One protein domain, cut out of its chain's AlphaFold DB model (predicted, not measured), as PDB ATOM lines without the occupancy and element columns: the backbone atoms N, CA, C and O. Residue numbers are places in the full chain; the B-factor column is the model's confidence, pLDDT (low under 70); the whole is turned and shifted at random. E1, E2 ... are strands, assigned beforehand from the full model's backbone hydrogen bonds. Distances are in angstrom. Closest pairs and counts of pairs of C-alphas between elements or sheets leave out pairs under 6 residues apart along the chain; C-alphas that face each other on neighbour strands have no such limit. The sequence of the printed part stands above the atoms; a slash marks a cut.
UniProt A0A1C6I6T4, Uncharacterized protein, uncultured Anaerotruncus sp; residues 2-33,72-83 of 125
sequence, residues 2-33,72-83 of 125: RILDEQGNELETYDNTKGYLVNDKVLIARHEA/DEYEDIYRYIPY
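What this domain is: This is residues 2 to 33 and 72 to 83 of the 125 residues of an uncharacterized protein of uncultured Anaerotruncus sp (UniProt A0A1C6I6T4). Two long antiparallel strands, E2 and E3, make a strongly twisted ribbon, with the short strand E1 beside residues 77 to 79 of E3. Residues 5 to 18, with no named element, make a long loop from E1 to the beginning of E2. The printed part has 44 residues, with three named strands, E1, E2 and E3 along the chain, and no named helix. The class is all strand, and the sheet, E1 E3 E2 across, is mixed. The whole is loose, with a radius of gyration of the C-alphas of 12.4 A, and a rod spanning 46 by 15 by 14 A.

Where its parts are: E1 is residues 2 to 4, from C-alpha 2 at (80.253, 89.947, 75.545). E2, residues 19 to 31, begins with C-alpha 19 at (72.166, 82.576, 63.585) and is 34.9 A long from first to last C-alpha. E3, residues 72 to 82, is 29.1 A long and ends with C-alpha 82 at (73.193, 85.291, 61.075).

How they stand to each other: E3 is the inner strand and bends by 57 degrees at residue 76. E1, an edge strand, is parallel to E3 at 57 degrees; N 4 and O 78 are within hydrogen-bond range at 2.8 A. E2, the other edge strand, is antiparallel to E3 at 159 degrees; N 24 and O 77, at 2.9 A, and N 73 and O 29, at 2.9 A, are within hydrogen-bond range. E1 and E2 are only just apart, their closest C-alphas 8.1 A from each other.

The domain as a whole: The two C-alphas farthest apart, those of Thr 17 and Ala 33, are 45.6 A from each other. The link from E1 to E2, 14 residues, is long. Residues 34 to 71 are not printed, and C-alphas 33 and 72 across this cut are 10.7 A apart. The mean pLDDT of the printed part is 94.4, and no printed residue is under 70.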
ATOM      1  N   ARG A   2      81.087  89.046  76.355       92.50
ATOM      2  CA  ARG A   2      80.253  89.947  75.545       92.50
ATOM      3  C   ARG A   2      79.864  89.267  74.238       92.50
ATOM      4  O   ARG A   2      80.604  88.410  73.758       92.50
ATOM      5  N   ILE A   3      78.713  89.639  73.688       95.19
ATOM      6  CA  ILE A   3      78.263  89.171  72.377       95.19
ATOM      7  C   ILE A   3      78.243  90.377  71.455       95.19
ATOM      8  O   ILE A   3      77.570  91.358  71.757       95.19
ATOM      9  N   LEU A   4      78.979  90.308  70.353       95.81
ATOM     10  CA  LEU A   4      78.982  91.339  69.328       95.81
ATOM     11  C   LEU A   4      78.300  90.831  68.062       95.81
ATOM     12  O   LEU A   4      78.382  89.647  67.740       95.81
ATOM     13  N   ASP A   5      77.658  91.723  67.320       94.31
ATOM     14  CA  ASP A   5      77.240  91.429  65.954       94.31
ATOM     15  C   ASP A   5      78.443  91.393  64.987       94.31
ATOM     16  O   ASP A   5      79.614  91.576  65.355       94.31
ATOM     17  N   GLU A   6      78.159  91.135  63.715       90.12
ATOM     18  CA  GLU A   6      79.163  91.139  62.651       90.12
ATOM     19  C   GLU A   6      79.851  92.513  62.501       90.12
ATOM     20  O   GLU A   6      81.022  92.581  62.133       90.12
ATOM     21  N   GLN A   7      79.168  93.605  62.854       91.31
ATOM     22  CA  GLN A   7      79.681  94.975  62.787       91.31
ATOM     23  C   GLN A   7      80.417  95.416  64.069       91.31
ATOM     24  O   GLN A   7      81.020  96.490  64.084       91.31
ATOM     25  N   GLY A   8      80.419  94.594  65.122       90.81
ATOM     26  CA  GLY A   8      81.056  94.892  66.404       90.81
ATOM     27  C   GLY A   8      80.172  95.637  67.411       90.81
ATOM     28  O   GLY A   8      80.696  96.098  68.424       90.81
ATOM     29  N   ASN A   9      78.864  95.761  67.176       93.75
ATOM     30  CA  ASN A   9      77.941  96.317  68.165       93.75
ATOM     31  C   ASN A   9      77.580  95.263  69.206       93.75
ATOM     32  O   ASN A   9      77.387  94.093  68.886       93.75
ATOM     33  N   GLU A  10      77.449  95.690  70.456       94.62
ATOM     34  CA  GLU A  10      77.095  94.798  71.552       94.62
ATOM     35  C   GLU A  10      75.612  94.417  71.513       94.62
ATOM     36  O   GLU A  10      74.730  95.269  71.398       94.62
ATOM     37  N   LEU A  11      75.351  93.115  71.610       93.69
ATOM     38  CA  LEU A  11      74.020  92.532  71.621       93.69
ATOM     39  C   LEU A  11      73.685  92.047  73.031       93.69
ATOM     40  O   LEU A  11      74.312  91.125  73.551       93.69
ATOM     41  N   GLU A  12      72.639  92.617  73.631       91.75
ATOM     42  CA  GLU A  12      72.111  92.124  74.912       91.75
ATOM     43  C   GLU A  12      71.380  90.783  74.758       91.75
ATOM     44  O   GLU A  12      71.329  89.975  75.685       91.75
ATOM     45  N   THR A  13      70.799  90.540  73.579       90.25
ATOM     46  CA  THR A  13      70.055  89.317  73.257       90.25
ATOM     47  C   THR A  13      70.352  88.875  71.828       90.25
ATOM     48  O   THR A  13      70.581  89.708  70.952       90.25
ATOM     49  N   TYR A  14      70.341  87.563  71.587       92.00
ATOM     50  CA  TYR A  14      70.513  86.975  70.259       92.00
ATOM     51  C   TYR A  14      69.491  85.859  70.029       92.00
ATOM     52  O   TYR A  14      68.993  85.243  70.974       92.00
ATOM     53  N   ASP A  15      69.174  85.605  68.762       92.31
ATOM     54  CA  ASP A  15      68.198  84.603  68.349       92.31
ATOM     55  C   ASP A  15      68.918  83.422  67.690       92.31
ATOM     56  O   ASP A  15      69.314  83.486  66.529       92.31
ATOM     57  N   ASN A  16      69.069  82.321  68.428       90.25
ATOM     58  CA  ASN A  16      69.753  81.116  67.939       90.25
ATOM     59  C   ASN A  16      68.996  80.400  66.798       90.25
ATOM     60  O   ASN A  16      69.505  79.454  66.206       90.25
ATOM     61  N   THR A  17      67.763  80.819  66.484       90.25
ATOM     62  CA  THR A  17      67.035  80.313  65.306       90.25
ATOM     63  C   THR A  17      67.423  81.046  64.025       90.25
ATOM     64  O   THR A  17      67.172  80.549  62.931       90.25
ATOM     65  N   LYS A  18      68.044  82.224  64.153       92.75
ATOM     66  CA  LYS A  18      68.419  83.099  63.036       92.75
ATOM     67  C   LYS A  18      69.921  83.203  62.830       92.75
ATOM     68  O   LYS A  18      70.338  83.880  61.897       92.75
ATOM     69  N   GLY A  19      70.718  82.566  63.675       94.44
ATOM     70  CA  GLY A  19      72.166  82.576  63.585       94.44
ATOM     71  C   GLY A  19      72.801  81.749  64.685       94.44
ATOM     72  O   GLY A  19      72.116  81.052  65.431       94.44
ATOM     73  N   TYR A  20      74.117  81.859  64.795       94.31
ATOM     74  CA  TYR A  20      74.929  81.133  65.762       94.31
ATOM     75  C   TYR A  20      76.037  82.022  66.331       94.31
ATOM     76  O   TYR A  20      76.336  83.095  65.806       94.31
ATOM     77  N   LEU A  21      76.634  81.580  67.440       96.44
ATOM     78  CA  LEU A  21      77.745  82.270  68.090       96.44
ATOM     79  C   LEU A  21      79.079  81.608  67.743       96.44
ATOM     80  O   LEU A  21      79.203  80.384  67.777       96.44
ATOM     81  N   VAL A  22      80.090  82.433  67.489       96.12
ATOM     82  CA  VAL A  22      81.476  82.017  67.251       96.12
ATOM     83  C   VAL A  22      82.385  82.670  68.285       96.12
ATOM     84  O   VAL A  22      82.211  83.844  68.595       96.12
ATOM     85  N   ASN A  23      83.341  81.923  68.841       96.88
ATOM     86  CA  ASN A  23      84.363  82.497  69.723       96.88
ATOM     87  C   ASN A  23      85.248  83.468  68.939       96.88
ATOM     88  O   ASN A  23      85.743  83.112  67.871       96.88
ATOM     89  N   ASP A  24      85.488  84.649  69.492       95.81
ATOM     90  CA  ASP A  24      86.340  85.662  68.878       95.81
ATOM     91  C   ASP A  24      87.065  86.495  69.952       95.81
ATOM     92  O   ASP A  24      86.776  86.376  71.143       95.81
ATOM     93  N   LYS A  25      88.033  87.320  69.547       95.31
ATOM     94  CA  LYS A  25      88.796  88.208  70.428       95.31
ATOM     95  C   LYS A  25      88.821  89.624  69.871       95.31
ATOM     96  O   LYS A  25      89.045  89.828  68.682       95.31
ATOM     97  N   VAL A  26      88.654  90.612  70.743       94.38
ATOM     98  CA  VAL A  26      88.759  92.033  70.380       94.38
ATOM     99  C   VAL A  26      89.952  92.657  71.087       94.38
ATOM    100  O   VAL A  26      90.140  92.459  72.282       94.38
ATOM    101  N   LEU A  27      90.757  93.416  70.339       94.56
ATOM    102  CA  LEU A  27      91.834  94.237  70.888       94.56
ATOM    103  C   LEU A  27      91.226  95.369  71.725       94.56
ATOM    104  O   LEU A  27      90.488  96.197  71.190       94.56
ATOM    105  N   ILE A  28      91.550  95.414  73.015       94.44
ATOM    106  CA  ILE A  28      91.036  96.430  73.944       94.44
ATOM    107  C   ILE A  28      92.049  97.533  74.236       94.44
ATOM    108  O   ILE A  28      91.658  98.686  74.407       94.44
ATOM    109  N   ALA A  29      93.341  97.212  74.246       95.38
ATOM    110  CA  ALA A  29      94.392  98.187  74.488       95.38
ATOM    111  C   ALA A  29      95.693  97.771  73.809       95.38
ATOM    112  O   ALA A  29      95.987  96.584  73.668       95.38
ATOM    113  N   ARG A  30      96.484  98.771  73.417       95.12
ATOM    114  CA  ARG A  30      97.867  98.575  72.998       95.12
ATOM    115  C   ARG A  30      98.788  99.208  74.024       95.12
ATOM    116  O   ARG A  30      98.678 100.404  74.288       95.12
ATOM    117  N   HIS A  31      99.687  98.403  74.568       94.62
ATOM    118  CA  HIS A  31     100.696  98.819  75.529       94.62
ATOM    119  C   HIS A  31     102.023  99.002  74.797       94.62
ATOM    120  O   HIS A  31     102.482  98.109  74.083       94.62
ATOM    121  N   GLU A  32     102.613 100.191  74.914       94.62
ATOM    122  CA  GLU A  32     103.910 100.489  74.301       94.62
ATOM    123  C   GLU A  32     105.052  99.816  75.067       94.62
ATOM    124  O   GLU A  32     104.909  99.439  76.230       94.62
ATOM    125  N   ALA A  33     106.198  99.667  74.400       94.62
ATOM    126  CA  ALA A  33     107.396  99.181  75.061       94.62
ATOM    127  C   ALA A  33     107.853 100.195  76.117       94.62
ATOM    128  O   ALA A  33     107.896 101.400  75.864       94.62
ATOM    129  N   ASP A  72      99.807  93.696  73.101       98.06
ATOM    130  CA  ASP A  72      98.408  93.939  72.782       98.06
ATOM    131  C   ASP A  72      97.515  93.179  73.770       98.06
ATOM    132  O   ASP A  72      97.693  91.979  73.998       98.06
ATOM    133  N   GLU A  73      96.539  93.872  74.351       96.94
ATOM    134  CA  GLU A  73      95.573  93.309  75.288       96.94
ATOM    135  C   GLU A  73      94.278  92.936  74.562       96.94
ATOM    136  O   GLU A  73      93.683  93.767  73.872       96.94
ATOM    137  N   TYR A  74      93.819  91.695  74.737       96.50
ATOM    138  CA  TYR A  74      92.641  91.153  74.057       96.50
ATOM    139  C   TYR A  74      91.561  90.710  75.048       96.50
ATOM    140  O   TYR A  74      91.861  90.077  76.059       96.50
ATOM    141  N   GLU A  75      90.298  90.960  74.706       95.44
ATOM    142  CA  GLU A  75      89.114  90.450  75.407       95.44
ATOM    143  C   GLU A  75      88.467  89.307  74.606       95.44
ATOM    144  O   GLU A  75      88.234  89.443  73.405       95.44
ATOM    145  N   ASP A  76      88.153  88.193  75.276       96.62
ATOM    146  CA  ASP A  76      87.384  87.081  74.704       96.62
ATOM    147  C   ASP A  76      85.888  87.415  74.604       96.62
ATOM    148  O   ASP A  76      85.225  87.745  75.596       96.62
ATOM    149  N   ILE A  77      85.336  87.262  73.403       95.81
ATOM    150  CA  ILE A  77      83.946  87.569  73.069       95.81
ATOM    151  C   ILE A  77      83.289  86.423  72.290       95.81
ATOM    152  O   ILE A  77      83.940  85.494  71.814       95.81
ATOM    153  N   TYR A  78      81.978  86.534  72.107       97.06
ATOM    154  CA  TYR A  78      81.258  85.809  71.072       97.06
ATOM    155  C   TYR A  78      80.835  86.758  69.959       97.06
ATOM    156  O   TYR A  78      80.354  87.856  70.227       97.06
ATOM    157  N   ARG A  79      80.945  86.314  68.711       96.50
ATOM    158  CA  ARG A  79      80.395  87.002  67.548       96.50
ATOM    159  C   ARG A  79      79.157  86.274  67.051       96.50
ATOM    160  O   ARG A  79      79.211  85.073  66.796       96.50
ATOM    161  N   TYR A  80      78.050  86.993  66.939       96.88
ATOM    162  CA  TYR A  80      76.811  86.486  66.374       96.88
ATOM    163  C   TYR A  80      76.852  86.585  64.851       96.88
ATOM    164  O   TYR A  80      77.004  87.675  64.297       96.88
ATOM    165  N   ILE A  81      76.699  85.440  64.191       95.06
ATOM    166  CA  ILE A  81      76.662  85.316  62.737       95.06
ATOM    167  C   ILE A  81      75.251  84.875  62.336       95.06
ATOM    168  O   ILE A  81      74.822  83.793  62.749       95.06
ATOM    169  N   PRO A  82      74.504  85.685  61.565       95.06
ATOM    170  CA  PRO A  82      73.193  85.291  61.075       95.06
ATOM    171  C   PRO A  82      73.309  84.171  60.034       95.06
ATOM    172  O   PRO A  82      74.234  84.158  59.222       95.06
ATOM    173  N   TYR A  83      72.345  83.252  60.034       95.50
ATOM    174  CA  TYR A  83      72.254  82.214  59.014       95.50
ATOM    175  C   TYR A  83      71.971  82.824  57.648       95.50
ATOM    176  O   TYR A  83      71.158  83.741  57.489       95.50
TER     177      TYR A  83